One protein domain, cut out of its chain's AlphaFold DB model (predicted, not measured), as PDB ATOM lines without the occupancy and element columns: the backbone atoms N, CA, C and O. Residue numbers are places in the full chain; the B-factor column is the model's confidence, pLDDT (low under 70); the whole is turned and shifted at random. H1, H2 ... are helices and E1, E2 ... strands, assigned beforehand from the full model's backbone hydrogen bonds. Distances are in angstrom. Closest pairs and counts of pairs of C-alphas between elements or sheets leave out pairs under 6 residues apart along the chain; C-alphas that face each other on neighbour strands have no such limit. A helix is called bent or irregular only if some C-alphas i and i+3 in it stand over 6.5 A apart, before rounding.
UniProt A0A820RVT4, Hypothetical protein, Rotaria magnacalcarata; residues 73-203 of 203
ATOM      1  N   TRP A  73      84.590 116.915 132.672       60.59
ATOM      2  CA  TRP A  73      83.471 115.987 132.755       60.59
ATOM      3  C   TRP A  73      83.899 114.741 133.520       60.59
ATOM      4  O   TRP A  73      84.693 113.946 133.024       60.59
ATOM      5  N   GLU A  74      83.349 114.577 134.719       56.22
ATOM      6  CA  GLU A  74      83.480 113.354 135.506       56.22
ATOM      7  C   GLU A  74      82.321 112.415 135.165       56.22
ATOM      8  O   GLU A  74      81.144 112.727 135.368       56.22
ATOM      9  N   SER A  75      82.657 111.259 134.595       50.75
ATOM     10  CA  SER A  75      81.677 110.249 134.193       50.75
ATOM     11  C   SER A  75      81.527 109.167 135.252       50.75
ATOM     12  O   SER A  75      82.005 108.044 135.100       50.75
ATOM     13  N   HIS A  76      80.808 109.484 136.325       48.12
ATOM     14  CA  HIS A  76      80.312 108.445 137.234       48.12
ATOM     15  C   HIS A  76      79.241 107.554 136.577       48.12
ATOM     16  O   HIS A  76      78.877 106.520 137.129       48.12
ATOM     17  N   LEU A  77      78.728 107.938 135.401       45.25
ATOM     18  CA  LEU A  77      77.758 107.158 134.638       45.25
ATOM     19  C   LEU A  77      78.432 106.263 133.590       45.25
ATOM     20  O   LEU A  77      79.465 106.606 133.009       45.25
ATOM     21  N   SER A  78      77.788 105.126 133.325       53.47
ATOM     22  CA  SER A  78      78.052 104.248 132.188       53.47
ATOM     23  C   SER A  78      78.084 105.057 130.887       53.47
ATOM     24  O   SER A  78      77.229 105.912 130.640       53.47
ATOM     25  N   ILE A  79      79.090 104.787 130.053       55.81
ATOM     26  CA  ILE A  79      79.365 105.531 128.814       55.81
ATOM     27  C   ILE A  79      78.130 105.613 127.917       55.81
ATOM     28  O   ILE A  79      77.887 106.649 127.314       55.81
ATOM     29  N   ASP A  80      77.300 104.573 127.919       54.41
ATOM     30  CA  ASP A  80      76.117 104.471 127.064       54.41
ATOM     31  C   ASP A  80      75.091 105.595 127.335       54.41
ATOM     32  O   ASP A  80      74.459 106.088 126.405       54.41
ATOM     33  N   THR A  81      74.974 106.089 128.577       54.53
ATOM     34  CA  THR A  81      74.155 107.278 128.908       54.53
ATOM     35  C   THR A  81      74.945 108.587 128.757       54.53
ATOM     36  O   THR A  81      74.377 109.637 128.463       54.53
ATOM     37  N   GLY A  82      76.270 108.541 128.936       60.44
ATOM     38  CA  GLY A  82      77.159 109.703 128.815       60.44
ATOM     39  C   GLY A  82      77.418 110.160 127.376       60.44
ATOM     40  O   GLY A  82      77.688 111.336 127.145       60.44
ATOM     41  N   CYS A  83      77.291 109.257 126.407       65.00
ATOM     42  CA  CYS A  83      77.632 109.481 125.010       65.00
ATOM     43  C   CYS A  83      76.804 110.592 124.331       65.00
ATOM     44  O   CYS A  83      77.376 111.467 123.685       65.00
ATOM     45  N   SER A  84      75.486 110.663 124.549       68.00
ATOM     46  CA  SER A  84      74.676 111.754 123.959       68.00
ATOM     47  C   SER A  84      75.092 113.136 124.490       68.00
ATOM     48  O   SER A  84      75.227 114.091 123.729       68.00
ATOM     49  N   ASN A  85      75.402 113.219 125.786       79.19
ATOM     50  CA  ASN A  85      75.900 114.435 126.433       79.19
ATOM     51  C   ASN A  85      77.316 114.806 125.945       79.19
ATOM     52  O   ASN A  85      77.654 115.982 125.825       79.19
ATOM     53  N   LEU A  86      78.148 113.811 125.615       81.69
ATOM     54  CA  LEU A  86      79.491 114.033 125.077       81.69
ATOM     55  C   LEU A  86      79.453 114.832 123.767       81.69
ATOM     56  O   LEU A  86      80.193 115.801 123.634       81.69
ATOM     57  N   ILE A  87      78.579 114.470 122.824       83.31
ATOM     58  CA  ILE A  87      78.488 115.150 121.520       83.31
ATOM     59  C   ILE A  87      77.997 116.584 121.680       83.31
ATOM     60  O   ILE A  87      78.559 117.494 121.075       83.31
ATOM     61  N   GLU A  88      76.981 116.809 122.513       84.69
ATOM     62  CA  GLU A  88      76.506 118.162 122.813       84.69
ATOM     63  C   GLU A  88      77.627 119.022 123.401       84.69
ATOM     64  O   GLU A  88      77.842 120.154 122.965       84.69
ATOM     65  N   LYS A  89      78.408 118.460 124.329       86.38
ATOM     66  CA  LYS A  89      79.564 119.142 124.911       86.38
ATOM     67  C   LYS A  89      80.678 119.402 123.906       86.38
ATOM     68  O   LYS A  89      81.286 120.465 123.979       86.38
ATOM     69  N   LEU A  90      80.948 118.484 122.984       86.62
ATOM     70  CA  LEU A  90      81.946 118.682 121.929       86.62
ATOM     71  C   LEU A  90      81.518 119.750 120.915       86.62
ATOM     72  O   LEU A  90      82.368 120.440 120.372       86.62
ATOM     73  N   LYS A  91      80.212 119.932 120.672       85.94
ATOM     74  CA  LYS A  91      79.712 120.987 119.770       85.94
ATOM     75  C   LYS A  91      79.862 122.395 120.343       85.94
ATOM     76  O   LYS A  91      79.999 123.342 119.577       85.94
ATOM     77  N   ILE A  92      79.783 122.540 121.666       88.56
ATOM     78  CA  ILE A  92      79.820 123.852 122.334       88.56
ATOM     79  C   ILE A  92      81.209 124.223 122.870       88.56
ATOM     80  O   ILE A  92      81.423 125.382 123.212       88.56
ATOM     81  N   ASN A  93      82.132 123.261 122.982       87.62
ATOM     82  CA  ASN A  93      83.469 123.478 123.535       87.62
ATOM     83  C   ASN A  93      84.552 123.062 122.545       87.62
ATOM     84  O   ASN A  93      84.547 121.934 122.063       87.62
ATOM     85  N   GLU A  94      85.542 123.929 122.348       87.81
ATOM     86  CA  GLU A  94      86.735 123.608 121.554       87.81
ATOM     87  C   GLU A  94      87.653 122.606 122.273       87.81
ATOM     88  O   GLU A  94      88.280 121.765 121.634       87.81
ATOM     89  N   VAL A  95      87.711 122.666 123.613       90.38
ATOM     90  CA  VAL A  95      88.473 121.736 124.463       90.38
ATOM     91  C   VAL A  95      87.556 121.115 125.508       90.38
ATOM     92  O   VAL A  95      86.884 121.824 126.259       90.38
ATOM     93  N   LEU A  96      87.591 119.787 125.616       89.69
ATOM     94  CA  LEU A  96      86.876 119.030 126.639       89.69
ATOM     95  C   LEU A  96      87.841 118.098 127.378       89.69
ATOM     96  O   LEU A  96      88.534 117.298 126.753       89.69
ATOM     97  N   ILE A  97      87.867 118.186 128.711       88.69
ATOM     98  CA  ILE A  97      88.665 117.291 129.555       88.69
ATOM     99  C   ILE A  97      87.745 116.211 130.117       88.69
ATOM    100  O   ILE A  97      86.774 116.505 130.818       88.69
ATOM    101  N   LEU A  98      88.062 114.954 129.819       83.25
ATOM    102  CA  LEU A  98      87.293 113.797 130.266       83.25
ATOM    103  C   LEU A  98      88.024 113.112 131.426       83.25
ATOM    104  O   LEU A  98      89.094 112.535 131.240       83.25
ATOM    105  N   GLY A  99      87.432 113.173 132.618       81.31
ATOM    106  CA  GLY A  99      87.843 112.385 133.776       81.31
ATOM    107  C   GLY A  99      87.190 111.007 133.712       81.31
ATOM    108  O   GLY A  99      85.969 110.875 133.853       81.31
ATOM    109  N   VAL A 100      87.993 109.979 133.452       71.50
ATOM    110  CA  VAL A 100      87.543 108.592 133.285       71.50
ATOM    111  C   VAL A 100      88.420 107.640 134.089       71.50
ATOM    112  O   VAL A 100      89.641 107.773 134.085       71.50
ATOM    113  N   ASP A 101      87.798 106.659 134.745       73.12
ATOM    114  CA  ASP A 101      88.518 105.610 135.471       73.12
ATOM    115  C   ASP A 101      89.360 104.757 134.510       73.12
ATOM    116  O   ASP A 101      88.850 104.221 133.520       73.12
ATOM    117  N   THR A 102      90.643 104.584 134.832       64.75
ATOM    118  CA  THR A 102      91.686 103.981 133.976       64.75
ATOM    119  C   THR A 102      91.371 102.564 133.473       64.75
ATOM    120  O   THR A 102      91.928 102.138 132.467       64.75
ATOM    121  N   ALA A 103      90.475 101.826 134.134       60.66
ATOM    122  CA  ALA A 103      90.215 100.407 133.872       60.66
ATOM    123  C   ALA A 103      88.939 100.115 133.058       60.66
ATOM    124  O   ALA A 103      88.466  98.984 133.067       60.66
ATOM    125  N   SER A 104      88.326 101.116 132.418       60.84
ATOM    126  CA  SER A 104      86.946 100.984 131.913       60.84
ATOM    127  C   SER A 104      86.777 101.026 130.389       60.84
ATOM    128  O   SER A 104      85.671 101.272 129.915       60.84
ATOM    129  N   ASP A 105      87.849 100.801 129.617       68.12
ATOM    130  CA  ASP A 105      87.856 100.773 128.136       68.12
ATOM    131  C   ASP A 105      87.169 101.989 127.476       68.12
ATOM    132  O   ASP A 105      86.739 101.961 126.317       68.12
ATOM    133  N   LYS A 106      87.060 103.102 128.219       76.75
ATOM    134  CA  LYS A 106      86.200 104.220 127.823       76.75
ATOM    135  C   LYS A 106      86.736 104.967 126.620       76.75
ATOM    136  O   LYS A 106      85.952 105.428 125.798       76.75
ATOM    137  N   SER A 107      88.057 105.068 126.501       77.62
ATOM    138  CA  SER A 107      88.713 105.708 125.362       77.62
ATOM    139  C   SER A 107      88.333 105.027 124.047       77.62
ATOM    140  O   SER A 107      88.020 105.718 123.081       77.62
ATOM    141  N   THR A 108      88.273 103.693 124.030       77.00
ATOM    142  CA  THR A 108      87.830 102.902 122.875       77.00
ATOM    143  C   THR A 108      86.374 103.204 122.537       77.00
ATOM    144  O   THR A 108      86.071 103.563 121.402       77.00
ATOM    145  N   ARG A 109      85.478 103.162 123.531       79.88
ATOM    146  CA  ARG A 109      84.049 103.448 123.323       79.88
ATOM    147  C   ARG A 109      83.772 104.884 122.878       79.88
ATOM    148  O   ARG A 109      82.877 105.097 122.070       79.88
ATOM    149  N   ILE A 110      84.533 105.868 123.359       82.88
ATOM    150  CA  ILE A 110      84.423 107.264 122.901       82.88
ATOM    151  C   ILE A 110      84.743 107.358 121.409       82.88
ATOM    152  O   ILE A 110      83.998 107.985 120.661       82.88
ATOM    153  N   VAL A 111      85.834 106.723 120.974       82.88
ATOM    154  CA  VAL A 111      86.233 106.703 119.561       82.88
ATOM    155  C   VAL A 111      85.158 106.043 118.702       82.88
ATOM    156  O   VAL A 111      84.748 106.625 117.700       82.88
ATOM    157  N   GLN A 112      84.669 104.873 119.118       80.31
ATOM    158  CA  GLN A 112      83.590 104.157 118.430       80.31
ATOM    159  C   GLN A 112      82.336 105.031 118.322       80.31
ATOM    160  O   GLN A 112      81.803 105.218 117.235       80.31
ATOM    161  N   TYR A 113      81.939 105.682 119.415       81.81
ATOM    162  CA  TYR A 113      80.751 106.526 119.432       81.81
ATOM    163  C   TYR A 113      80.853 107.759 118.522       81.81
ATOM    164  O   TYR A 113      79.889 108.126 117.849       81.81
ATOM    165  N   LEU A 114      82.019 108.411 118.464       84.06
ATOM    166  CA  LEU A 114      82.246 109.541 117.552       84.06
ATOM    167  C   LEU A 114      82.123 109.133 116.082       84.06
ATOM    168  O   LEU A 114      81.690 109.928 115.247       84.06
ATOM    169  N   VAL A 115      82.492 107.895 115.777       80.38
ATOM    170  CA  VAL A 115      82.352 107.321 114.443       80.38
ATOM    171  C   VAL A 115      80.914 106.923 114.155       80.38
ATOM    172  O   VAL A 115      80.394 107.304 113.111       80.38
ATOM    173  N   ASP A 116      80.251 106.230 115.080       79.44
ATOM    174  CA  ASP A 116      78.853 105.807 114.937       79.44
ATOM    175  C   ASP A 116      77.916 106.998 114.721       79.44
ATOM    176  O   ASP A 116      76.979 106.947 113.925       79.44
ATOM    177  N   THR A 117      78.188 108.106 115.411       78.31
ATOM    178  CA  THR A 117      77.435 109.360 115.263       78.31
ATOM    179  C   THR A 117      77.836 110.173 114.033       78.31
ATOM    180  O   THR A 117      77.234 111.218 113.778       78.31
ATOM    181  N   ASN A 118      78.834 109.712 113.271       79.06
ATOM    182  CA  ASN A 118      79.425 110.404 112.131       79.06
ATOM    183  C   ASN A 118      79.816 111.857 112.463       79.06
ATOM    184  O   ASN A 118      79.722 112.747 111.620       79.06
ATOM    185  N   PHE A 119      80.270 112.102 113.699       79.88
ATOM    186  CA  PHE A 119      80.645 113.438 114.175       79.88
ATOM    187  C   PHE A 119      81.774 114.056 113.344       79.88
ATOM    188  O   PHE A 119      81.979 115.266 113.329       79.88
ATOM    189  N   SER A 120      82.542 113.214 112.658       71.94
ATOM    190  CA  SER A 120      83.738 113.628 111.960       71.94
ATOM    191  C   SER A 120      83.475 114.403 110.659       71.94
ATOM    192  O   SER A 120      84.430 114.971 110.128       71.94
ATOM    193  N   ASP A 121      82.222 114.490 110.178       68.94
ATOM    194  CA  ASP A 121      81.769 115.317 109.042       68.94
ATOM    195  C   ASP A 121      82.754 115.312 107.846       68.94
ATOM    196  O   ASP A 121      83.104 116.353 107.286       68.94
ATOM    197  N   LYS A 122      83.208 114.110 107.446       75.19
ATOM    198  CA  LYS A 122      84.187 113.798 106.367       75.19
ATOM    199  C   LYS A 122      85.673 114.004 106.695       75.19
ATOM    200  O   LYS A 122      86.517 113.572 105.909       75.19
ATOM    201  N   ARG A 123      86.009 114.639 107.814       86.50
ATOM    202  CA  ARG A 123      87.382 114.719 108.340       86.50
ATOM    203  C   ARG A 123      87.698 113.497 109.204       86.50
ATOM    204  O   ARG A 123      86.834 112.669 109.467       86.50
ATOM    205  N   LYS A 124      88.956 113.351 109.612       89.25
ATOM    206  CA  LYS A 124      89.424 112.216 110.417       89.25
ATOM    207  C   LYS A 124      89.382 112.527 111.911       89.25
ATOM    208  O   LYS A 124      89.488 113.678 112.324       89.25
ATOM    209  N   ILE A 125      89.313 111.487 112.726       90.75
ATOM    210  CA  ILE A 125      89.579 111.546 114.163       90.75
ATOM    211  C   ILE A 125      91.045 111.170 114.371       90.75
ATOM    212  O   ILE A 125      91.486 110.129 113.888       90.75
ATOM    213  N   LEU A 126      91.811 111.998 115.075       92.81
ATOM    214  CA  LEU A 126      93.173 111.666 115.493       92.81
ATOM    215  C   LEU A 126      93.142 111.139 116.926       92.81
ATOM    216  O   LEU A 126      92.680 111.836 117.825       92.81
ATOM    217  N   PHE A 127      93.647 109.932 117.152       92.75
ATOM    218  CA  PHE A 127      93.773 109.344 118.480       92.75
ATOM    219  C   PHE A 127      95.245 109.173 118.841       92.75
ATOM    220  O   PHE A 127      95.974 108.440 118.170       92.75
ATOM    221  N   ILE A 128      95.677 109.840 119.906       93.12
ATOM    222  CA  ILE A 128      97.063 109.857 120.371       93.12
ATOM    223  C   ILE A 128      97.168 109.003 121.631       93.12
ATOM    224  O   ILE A 128      96.463 109.245 122.610       93.12
ATOM    225  N   GLN A 129      98.058 108.011 121.610       91.75
ATOM    226  CA  GLN A 129      98.315 107.104 122.729       91.75
ATOM    227  C   GLN A 129      99.822 107.016 123.007       91.75
ATOM    228  O   GLN A 129     100.550 106.556 122.130       91.75
ATOM    229  N   PRO A 130     100.311 107.324 124.223       88.31
ATOM    230  CA  PRO A 130     101.756 107.362 124.508       88.31
ATOM    231  C   PRO A 130     102.490 106.018 124.351       88.31
ATOM    232  O   PRO A 130     103.701 105.958 124.174       88.31
ATOM    233  N   ARG A 131     101.779 104.886 124.411       87.44
ATOM    234  CA  ARG A 131     102.390 103.548 124.363       87.44
ATOM    235  C   ARG A 131     102.116 102.891 123.020       87.44
ATOM    236  O   ARG A 131     100.986 102.477 122.775       87.44
ATOM    237  N   ILE A 132     103.154 102.734 122.194       89.38
ATOM    238  CA  ILE A 132     103.059 102.160 120.836       89.38
ATOM    239  C   ILE A 132     102.375 100.785 120.846       89.38
ATOM    240  O   ILE A 132     101.484 100.545 120.037       89.38
ATOM    241  N   SER A 133     102.721  99.898 121.784       89.88
ATOM    242  CA  SER A 133     102.095  98.570 121.882       89.88
ATOM    243  C   SER A 133     100.592  98.640 122.178       89.88
ATOM    244  O   SER A 133      99.813  97.897 121.582       89.88
ATOM    245  N   ILE A 134     100.165  99.568 123.042       88.06
ATOM    246  CA  ILE A 134      98.743  99.808 123.336       88.06
ATOM    247  C   ILE A 134      98.056 100.435 122.125       88.06
ATOM    248  O   ILE A 134      96.965 100.013 121.762       88.06
ATOM    249  N   MET A 135      98.702 101.399 121.468       89.56
ATOM    250  CA  MET A 135      98.185 102.040 120.261       89.56
ATOM    251  C   MET A 135      97.922 101.009 119.155       89.56
ATOM    252  O   MET A 135      96.852 101.009 118.555       89.56
ATOM    253  N   GLN A 136      98.876 100.104 118.911       87.44
ATOM    254  CA  GLN A 136      98.759  99.055 117.895       87.44
ATOM    255  C   GLN A 136      97.644  98.073 118.246       87.44
ATOM    256  O   GLN A 136      96.815  97.754 117.396       87.44
ATOM    257  N   SER A 137      97.593  97.638 119.508       86.88
ATOM    258  CA  SER A 137      96.532  96.761 120.000       86.88
ATOM    259  C   SER A 137      95.152  97.406 119.860       86.88
ATOM    260  O   SER A 137      94.207  96.739 119.453       86.88
ATOM    261  N   LEU A 138      95.032  98.699 120.167       85.06
ATOM    262  CA  LEU A 138      93.781  99.441 120.072       85.06
ATOM    263  C   LEU A 138      93.331  99.606 118.619       85.06
ATOM    264  O   LEU A 138      92.173  99.346 118.312       85.06
ATOM    265  N   ALA A 139      94.244  99.984 117.723       85.62
ATOM    266  CA  ALA A 139      93.947 100.108 116.300       85.62
ATOM    267  C   ALA A 139      93.485  98.768 115.705       85.62
ATOM    268  O   ALA A 139      92.502  98.729 114.970       85.62
ATOM    269  N   ALA A 140      94.151  97.666 116.065       84.06
ATOM    270  CA  ALA A 140      93.756  96.327 115.640       84.06
ATOM    271  C   ALA A 140      92.392  95.915 116.216       84.06
ATOM    272  O   ALA A 140      91.582  95.330 115.507       84.06
ATOM    273  N   HIS A 141      92.123  96.233 117.484       80.62
ATOM    274  CA  HIS A 141      90.845  95.930 118.124       80.62
ATOM    275  C   HIS A 141      89.688  96.695 117.469       80.62
ATOM    276  O   HIS A 141      88.725  96.079 117.027       80.62
ATOM    277  N   VAL A 142      89.837  98.011 117.288       77.88
ATOM    278  CA  VAL A 142      88.832  98.866 116.632       77.88
ATOM    279  C   VAL A 142      88.610  98.472 115.168       77.88
ATOM    280  O   VAL A 142      87.500  98.603 114.668       77.88
ATOM    281  N   ALA A 143      89.637  97.965 114.479       77.56
ATOM    282  CA  ALA A 143      89.504  97.466 113.110       77.56
ATOM    283  C   ALA A 143      88.792  96.103 113.006       77.56
ATOM    284  O   ALA A 143      88.282  95.785 111.935       77.56
ATOM    285  N   ASN A 144      88.789  95.298 114.075       72.56
ATOM    286  CA  ASN A 144      88.186  93.960 114.100       72.56
ATOM    287  C   ASN A 144      86.746  93.944 114.642       72.56
ATOM    288  O   ASN A 144      86.034  92.966 114.414       72.56
ATOM    289  N   ASP A 145      86.317  94.974 115.375       63.91
ATOM    290  CA  ASP A 145      84.954  95.060 115.904       63.91
ATOM    291  C   ASP A 145      83.943  95.302 114.757       63.91
ATOM    292  O   ASP A 145      83.786  96.404 114.235       63.91
ATOM    293  N   GLU A 146      83.249  94.229 114.368       51.59
ATOM    294  CA  GLU A 146      82.478  94.059 113.121       51.59
ATOM    295  C   GLU A 146      81.100  94.759 112.959       51.59
ATOM    296  O   GLU A 146      80.529  94.609 111.879       51.59
ATOM    297  N   PRO A 147      80.503  95.561 113.873       48.25
ATOM    298  CA  PRO A 147      79.359  96.393 113.475       48.25
ATOM    299  C   PRO A 147      79.791  97.767 112.946       48.25
ATOM    300  O   PRO A 147      79.021  98.435 112.257       48.25
ATOM    301  N   LEU A 148      81.026  98.189 113.224       46.47
ATOM    302  CA  LEU A 148      81.580  99.404 112.661       46.47
ATOM    303  C   LEU A 148      82.026  99.073 111.243       46.47
ATOM    304  O   LEU A 148      83.142  98.614 111.009       46.47
ATOM    305  N   THR A 149      81.189  99.392 110.257       42.22
ATOM    306  CA  THR A 149      81.656  99.626 108.881       42.22
ATOM    307  C   THR A 149      82.474 100.923 108.856       42.22
ATOM    308  O   THR A 149      82.212 101.857 108.099       42.22
ATOM    309  N   LEU A 150      83.458 101.007 109.751       49.41
ATOM    310  CA  LEU A 150      84.519 101.973 109.768       49.41
ATOM    311  C   LEU A 150      85.181 101.843 108.414       49.41
ATOM    312  O   LEU A 150      85.990 100.949 108.168       49.41
ATOM    313  N   SER A 151      84.842 102.749 107.503       51.28
ATOM    314  CA  SER A 151      85.796 103.075 106.462       51.28
ATOM    315  C   SER A 151      87.095 103.370 107.213       51.28
ATOM    316  O   SER A 151      87.155 104.323 107.990       51.28
ATOM    317  N   GLN A 152      88.097 102.496 107.066       51.94
ATOM    318  CA  GLN A 152      89.376 102.515 107.801       51.94
ATOM    319  C   GLN A 152      90.070 103.892 107.763       51.94
ATOM    320  O   GLN A 152      90.999 104.165 108.512       51.94
ATOM    321  N   ASN A 153      89.573 104.788 106.914       58.03
ATOM    322  CA  ASN A 153      90.020 106.147 106.704       58.03
ATOM    323  C   ASN A 153      89.450 107.190 107.680       58.03
ATOM    324  O   ASN A 153      89.857 108.344 107.563       58.03
ATOM    325  N   GLN A 154      88.539 106.851 108.603       80.06
ATOM    326  CA  GLN A 154      87.935 107.843 109.512       80.06
ATOM    327  C   GLN A 154      88.707 108.081 110.814       80.06
ATOM    328  O   GLN A 154      88.566 109.158 111.386       80.06
ATOM    329  N   ILE A 155      89.541 107.142 111.273       87.06
ATOM    330  CA  ILE A 155      90.354 107.314 112.487       87.06
ATOM    331  C   ILE A 155      91.825 107.063 112.165       87.06
ATOM    332  O   ILE A 155      92.167 106.086 111.505       87.06
ATOM    333  N   LYS A 156      92.707 107.922 112.676       90.25
ATOM    334  CA  LYS A 156      94.154 107.723 112.670       90.25
ATOM    335  C   LYS A 156      94.645 107.537 114.102       90.25
ATOM    336  O   LYS A 156      94.517 108.446 114.915       90.25
ATOM    337  N   PHE A 157      95.228 106.380 114.390       92.06
ATOM    338  CA  PHE A 157      95.908 106.112 115.656       92.06
ATOM    339  C   PHE A 157      97.396 106.437 115.517       92.06
ATOM    340  O   PHE A 157      98.027 105.990 114.559       92.06
ATOM    341  N   ILE A 158      97.949 107.205 116.453       93.44
ATOM    342  CA  ILE A 158      99.374 107.552 116.495       93.44
ATOM    343  C   ILE A 158      99.919 107.500 117.927       93.44
ATOM    344  O   ILE A 158      99.166 107.605 118.900       93.44
ATOM    345  N   SER A 159     101.239 107.370 118.058       92.25
ATOM    346  CA  SER A 159     101.940 107.662 119.309       92.25
ATOM    347  C   SER A 159     102.205 109.157 119.470       92.25
ATOM    348  O   SER A 159     102.162 109.924 118.508       92.25
ATOM    349  N   ASP A 160     102.522 109.565 120.693       90.25
ATOM    350  CA  ASP A 160     103.073 110.885 121.009       90.25
ATOM    351  C   ASP A 160     104.363 111.182 120.225       90.25
ATOM    352  O   ASP A 160     104.509 112.263 119.662       90.25
ATOM    353  N   THR A 161     105.252 110.201 120.071       87.75
ATOM    354  CA  THR A 161     106.461 110.349 119.242       87.75
ATOM    355  C   THR A 161     106.147 110.575 117.760       87.75
ATOM    356  O   THR A 161     106.790 111.396 117.107       87.75
ATOM    357  N   ALA A 162     105.122 109.905 117.223       90.62
ATOM    358  CA  ALA A 162     104.682 110.081 115.839       90.62
ATOM    359  C   ALA A 162     103.898 111.389 115.623       90.62
ATOM    360  O   ALA A 162     103.796 111.870 114.490       90.62
ATOM    361  N   PHE A 163     103.370 111.994 116.692       92.38
ATOM    362  CA  PHE A 163     102.635 113.255 116.618       92.38
ATOM    363  C   PHE A 163     103.492 114.403 116.097       92.38
ATOM    364  O   PHE A 163     102.994 115.228 115.339       92.38
ATOM    365  N   TYR A 164     104.777 114.460 116.454       89.81
ATOM    366  CA  TYR A 164     105.640 115.543 115.986       89.81
ATOM    367  C   TYR A 164     105.767 115.551 114.456       89.81
ATOM    368  O   TYR A 164     105.622 116.596 113.825       89.81
ATOM    369  N   THR A 165     105.954 114.378 113.847       90.69
ATOM    370  CA  THR A 165     105.969 114.238 112.386       90.69
ATOM    371  C   THR A 165     104.613 114.590 111.777       90.69
ATOM    372  O   THR A 165     104.557 115.273 110.757       90.69
ATOM    373  N   GLU A 166     103.512 114.183 112.414       93.00
ATOM    374  CA  GLU A 166     102.166 114.554 111.970       93.00
ATOM    375  C   GLU A 166     101.956 116.073 111.967       93.00
ATOM    376  O   GLU A 166     101.468 116.627 110.985       93.00
ATOM    377  N   TYR A 167     102.379 116.742 113.039       92.12
ATOM    378  CA  TYR A 167     102.329 118.192 113.182       92.12
ATOM    379  C   TYR A 167     103.184 118.905 112.130       92.12
ATOM    380  O   TYR A 167     102.743 119.891 111.551       92.12
ATOM    381  N   GLN A 168     104.393 118.413 111.841       91.38
ATOM    382  CA  GLN A 168     105.245 119.000 110.800       91.38
ATOM    383  C   GLN A 168     104.622 118.885 109.406       91.38
ATOM    384  O   GLN A 168     104.724 119.818 108.611       91.38
ATOM    385  N   ASN A 169     103.969 117.757 109.119       91.00
ATOM    386  CA  ASN A 169     103.306 117.523 107.840       91.00
ATOM    387  C   ASN A 169     102.002 118.318 107.706       91.00
ATOM    388  O   ASN A 169     101.654 118.744 106.606       91.00
ATOM    389  N   ASN A 170     101.271 118.510 108.807       89.06
ATOM    390  CA  ASN A 170     100.018 119.255 108.832       89.06
ATOM    391  C   ASN A 170      99.889 120.122 110.101       89.06
ATOM    392  O   ASN A 170      99.198 119.729 111.046       89.06
ATOM    393  N   PRO A 171     100.496 121.325 110.117       89.50
ATOM    394  CA  PRO A 171     100.495 122.192 111.296       89.50
ATOM    395  C   PRO A 171      99.120 122.771 111.654       89.50
ATOM    396  O   PRO A 171      98.904 123.167 112.799       89.50
ATOM    397  N   THR A 172      98.200 122.848 110.683       88.25
ATOM    398  CA  THR A 172      96.847 123.395 110.877       88.25
ATOM    399  C   THR A 172      95.839 122.334 111.314       88.25
ATOM    400  O   THR A 172      94.730 122.673 111.717       88.25
ATOM    401  N   PHE A 173      96.206 121.048 111.251       90.94
ATOM    402  CA  PHE A 173      95.341 119.906 111.560       90.94
ATOM    403  C   PHE A 173      93.992 119.908 110.815       90.94
ATOM    404  O   PHE A 173      93.061 119.220 111.227       90.94
ATOM    405  N   GLU A 174      93.877 120.594 109.671       88.88
ATOM    406  CA  GLU A 174      92.611 120.775 108.934       88.88
ATOM    407  C   GLU A 174      91.943 119.464 108.502       88.88
ATOM    408  O   GLU A 174      90.724 119.392 108.352       88.88
ATOM    409  N   GLN A 175      92.730 118.399 108.330       89.44
ATOM    410  CA  GLN A 175      92.221 117.074 107.975       89.44
ATOM    411  C   GLN A 175      91.511 116.369 109.137       89.44
ATOM    412  O   GLN A 175      90.876 115.334 108.919       89.44
ATOM    413  N   TYR A 176      91.633 116.895 110.357       91.56
ATOM    414  CA  TYR A 176      91.073 116.320 111.569       91.56
ATOM    415  C   TYR A 176      89.897 117.148 112.073       91.56
ATOM    416  O   TYR A 176      89.970 118.372 112.144       91.56
ATOM    417  N   SER A 177      88.796 116.483 112.414       90.50
ATOM    418  CA  SER A 177      87.632 117.095 113.073       90.50
ATOM    419  C   SER A 177      87.711 117.012 114.586       90.50
ATOM    420  O   SER A 177      87.231 117.911 115.266       90.50
ATOM    421  N   VAL A 178      88.329 115.953 115.103       91.00
ATOM    422  CA  VAL A 178      88.526 115.734 116.535       91.00
ATOM    423  C   VAL A 178      89.929 115.205 116.747       91.00
ATOM    424  O   VAL A 178      90.373 114.310 116.026       91.00
ATOM    425  N   VAL A 179      90.602 115.720 117.774       92.75
ATOM    426  CA  VAL A 179      91.830 115.121 118.286       92.75
ATOM    427  C   VAL A 179      91.626 114.680 119.727       92.75
ATOM    428  O   VAL A 179      91.168 115.448 120.567       92.75
ATOM    429  N   ILE A 180      91.969 113.427 120.003       92.38
ATOM    430  CA  ILE A 180      91.852 112.786 121.306       92.38
ATOM    431  C   ILE A 180      93.261 112.498 121.810       92.38
ATOM    432  O   ILE A 180      94.001 111.730 121.195       92.38
ATOM    433  N   ILE A 181      93.621 113.093 122.945       92.62
ATOM    434  CA  ILE A 181      94.884 112.830 123.640       92.62
ATOM    435  C   ILE A 181      94.579 111.871 124.785       92.62
ATOM    436  O   ILE A 181      94.032 112.278 125.813       92.62
ATOM    437  N   ASN A 182      94.876 110.584 124.598       90.81
ATOM    438  CA  ASN A 182      94.606 109.588 125.623       90.81
ATOM    439  C   ASN A 182      95.700 109.576 126.688       90.81
ATOM    440  O   ASN A 182      96.876 109.784 126.400       90.81
ATOM    441  N   VAL A 183      95.301 109.266 127.923       87.00
ATOM    442  CA  VAL A 183      96.209 109.196 129.076       87.00
ATOM    443  C   VAL A 183      96.984 110.509 129.268       87.00
ATOM    444  O   VAL A 183      98.144 110.509 129.650       87.00
ATOM    445  N   ALA A 184      96.330 111.656 129.055       84.12
ATOM    446  CA  ALA A 184      96.940 112.977 129.257       84.12
ATOM    447  C   ALA A 184      97.386 113.242 130.713       84.12
ATOM    448  O   ALA A 184      98.077 114.219 130.983       84.12
ATOM    449  N   HIS A 185      96.969 112.384 131.650       83.44
ATOM    450  CA  HIS A 185      97.441 112.388 133.033       83.44
ATOM    451  C   HIS A 185      98.804 111.694 133.211       83.44
ATOM    452  O   HIS A 185      99.378 111.784 134.297       83.44
ATOM    453  N   ASP A 186      99.304 110.977 132.198       79.19
ATOM    454  CA  ASP A 186     100.628 110.359 132.236       79.19
ATOM    455  C   ASP A 186     101.686 111.464 132.260       79.19
ATOM    456  O   ASP A 186     101.649 112.401 131.459       79.19
ATOM    457  N   GLN A 187     102.641 111.371 133.182       80.31
ATOM    458  CA  GLN A 187     103.669 112.398 133.383       80.31
ATOM    459  C   GLN A 187     104.812 112.247 132.362       80.31
ATOM    460  O   GLN A 187     105.987 112.337 132.715       80.31
ATOM    461  N   ASN A 188     104.473 111.994 131.091       86.00
ATOM    462  CA  ASN A 188     105.431 111.892 129.994       86.00
ATOM    463  C   ASN A 188     105.697 113.274 129.368       86.00
ATOM    464  O   ASN A 188     104.767 114.015 129.036       86.00
ATOM    465  N   ILE A 189     106.977 113.593 129.150       89.06
ATOM    466  CA  ILE A 189     107.416 114.812 128.465       89.06
ATOM    467  C   ILE A 189     106.832 114.914 127.055       89.06
ATOM    468  O   ILE A 189     106.392 115.991 126.660       89.06
ATOM    469  N   ASP A 190     106.741 113.796 126.331       89.06
ATOM    470  CA  ASP A 190     106.208 113.785 124.968       89.06
ATOM    471  C   ASP A 190     104.731 114.197 124.960       89.06
ATOM    472  O   ASP A 190     104.307 115.027 124.158       89.06
ATOM    473  N   THR A 191     103.951 113.710 125.930       88.81
ATOM    474  CA  THR A 191     102.542 114.093 126.099       88.81
ATOM    475  C   THR A 191     102.397 115.575 126.468       88.81
ATOM    476  O   THR A 191     101.508 116.256 125.953       88.81
ATOM    477  N   ALA A 192     103.299 116.119 127.292       90.25
ATOM    478  CA  ALA A 192     103.321 117.551 127.597       90.25
ATOM    479  C   ALA A 192     103.635 118.408 126.354       90.25
ATOM    480  O   ALA A 192     102.999 119.444 126.144       90.25
ATOM    481  N   VAL A 193     104.564 117.963 125.502       91.31
ATOM    482  CA  VAL A 193     104.882 118.622 124.224       91.31
ATOM    483  C   VAL A 193     103.680 118.590 123.280       91.31
ATOM    484  O   VAL A 193     103.336 119.632 122.721       91.31
ATOM    485  N   VAL A 194     102.996 117.448 123.151       92.38
ATOM    486  CA  VAL A 194     101.756 117.322 122.358       92.38
ATOM    487  C   VAL A 194     100.724 118.358 122.808       92.38
ATOM    488  O   VAL A 194     100.210 119.113 121.984       92.38
ATOM    489  N   LEU A 195     100.454 118.455 124.116       91.56
ATOM    490  CA  LEU A 195      99.505 119.426 124.674       91.56
ATOM    491  C   LEU A 195      99.923 120.879 124.399       91.56
ATOM    492  O   LEU A 195      99.083 121.713 124.054       91.56
ATOM    493  N   GLY A 196     101.217 121.188 124.529       91.38
ATOM    494  CA  GLY A 196     101.761 122.517 124.253       91.38
ATOM    495  C   GLY A 196     101.621 122.927 122.785       91.38
ATOM    496  O   GLY A 196     101.199 124.048 122.497       91.38
ATOM    497  N   LEU A 197     101.924 122.012 121.861       91.75
ATOM    498  CA  LEU A 197     101.761 122.229 120.423       91.75
ATOM    499  C   LEU A 197     100.287 122.387 120.046       91.75
ATOM    500  O   LEU A 197      99.947 123.328 119.336       91.75
ATOM    501  N   MET A 198      99.402 121.550 120.591       91.75
ATOM    502  CA  MET A 198      97.966 121.667 120.332       91.75
ATOM    503  C   MET A 198      97.396 123.000 120.787       91.75
ATOM    504  O   MET A 198      96.682 123.650 120.032       91.75
ATOM    505  N   LYS A 199      97.771 123.464 121.982       90.69
ATOM    506  CA  LYS A 199      97.358 124.787 122.457       90.69
ATOM    507  C   LYS A 199      97.791 125.905 121.504       90.69
ATOM    508  O   LYS A 199      97.063 126.876 121.340       90.69
ATOM    509  N   LYS A 200      98.966 125.779 120.878       89.19
ATOM    510  CA  LYS A 200      99.454 126.748 119.891       89.19
ATOM    511  C   LYS A 200      98.631 126.726 118.599       89.19
ATOM    512  O   LYS A 200      98.469 127.777 118.002       89.19
ATOM    513  N   CYS A 201      98.114 125.569 118.187       85.81
ATOM    514  CA  CYS A 201      97.265 125.433 116.997       85.81
ATOM    515  C   CYS A 201      95.837 125.961 117.189       85.81
ATOM    516  O   CYS A 201      95.147 126.196 116.203       85.81
ATOM    517  N   MET A 202      95.381 126.108 118.435       81.94
ATOM    518  CA  MET A 202      94.033 126.587 118.764       81.94
ATOM    519  C   MET A 202      93.937 128.114 118.922       81.94
ATOM    520  O   MET A 202      92.833 128.631 119.067       81.94
ATOM    521  N   ASN A 203      95.074 128.817 118.922       62.88
ATOM    522  CA  ASN A 203      95.183 130.272 119.079       62.88
ATOM    523  C   ASN A 203      95.538 130.950 117.754       62.88
ATOM    524  O   ASN A 203      95.063 132.088 117.551       62.88
TER     525      ASN A 203
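Overview. This is residues 73 to 203 of the 203 residues of the protein "Hypothetical protein" of Rotaria magnacalcarata (UniProt A0A820RVT4). A small sheet of three parallel strands, E3, E2 and E4, stands in the middle with helices over both faces: H2 and H3 cover one face, while H4 stands up from the other, with H5 beside it. H1 packs on H2 away from the sheet, and the short strand E1 lies off the sheet. You have 131 residues with five named helices and four named strands, in the order H1 E1 H2 E2 H3 E3 H4 E4 H5; the class is mixed, helices and strands. The whole is compact and rounded, with a radius of gyration of the C-alphas of 14.2 A and spans of 36 by 30 by 29 A.

Along the chain. Find C-alpha 79 at (79.365, 105.531, 128.814); from there H1, residues 79 to 92, runs 19.4 A. It is irregular, only just: C-alphas 81 and 84 are 6.7 A apart. Next come E1, residues 97 to 99, and H2, residues 106 to 116, 14.9 A long. E2, residues 124 to 128, begins at C-alpha 124, (89.424, 112.216, 110.417). Read on through H3, residues 132 to 144, 18.3 A; E3, residues 155 to 158; H4, residues 160 to 169, 14.7 A; and E4, residues 176 to 181, 13.1 A. H5, residues 189 to 201, runs 18.6 A to C-alpha 201 at (97.265, 125.433, 116.997).

Arrangement. Begin at the inner strand E2. N 126 and O 178 of E4 are 2.9 A apart, and N 156 of E3 and O 125 are 2.8 A apart, both within hydrogen-bond range. E2, H3, E3 form a strand-helix-strand unit, parallel neighbours with a helix between, its crossover right-handed; E3, H4, E4 form a split one, with E2 between its strands, also right-handed. H2 and H3 are on the same face, along the strands, and only just touch, with 3 pairs of C-alphas within 8 A, made by residues 138 to 142 of H3; the closest C-alphas, of Thr 108 and Leu 138, are 7.4 A apart. H4 is on the opposite face and stands up from the sheet, rising 47 degrees out of its local plane. H5 only grazes the sheet, and touches H4 with its residues 190 to 194 alone, at a shallow tilt of 31 degrees, the same way; the closest C-alphas, of Asp 160 and Asp 190, are 5.8 A apart. H1, not on the sheet, touches H2 at a steep tilt of 66 degrees, the closest C-alphas, of Ile 79 and Lys 106, 7.0 A apart. E1 pairs with no named strand; residues 73 to 74 pair with its residues 98 to 99, parallel. Every O i to N i+4 pair is within hydrogen-bond range in H2, H3 and H5, against 8 of 10 in H1 and 4 of 6 in H4.

Size, cuts and confidence. The two C-alphas farthest apart, of Glu 146 and Asn 203, are 38.8 A apart. The printed part has no cut and no long link. Mean pLDDT of the printed part is 80.2; look for values under 70 at residues 73 to 84, 102 to 105, 121, 145 to 153 and 203.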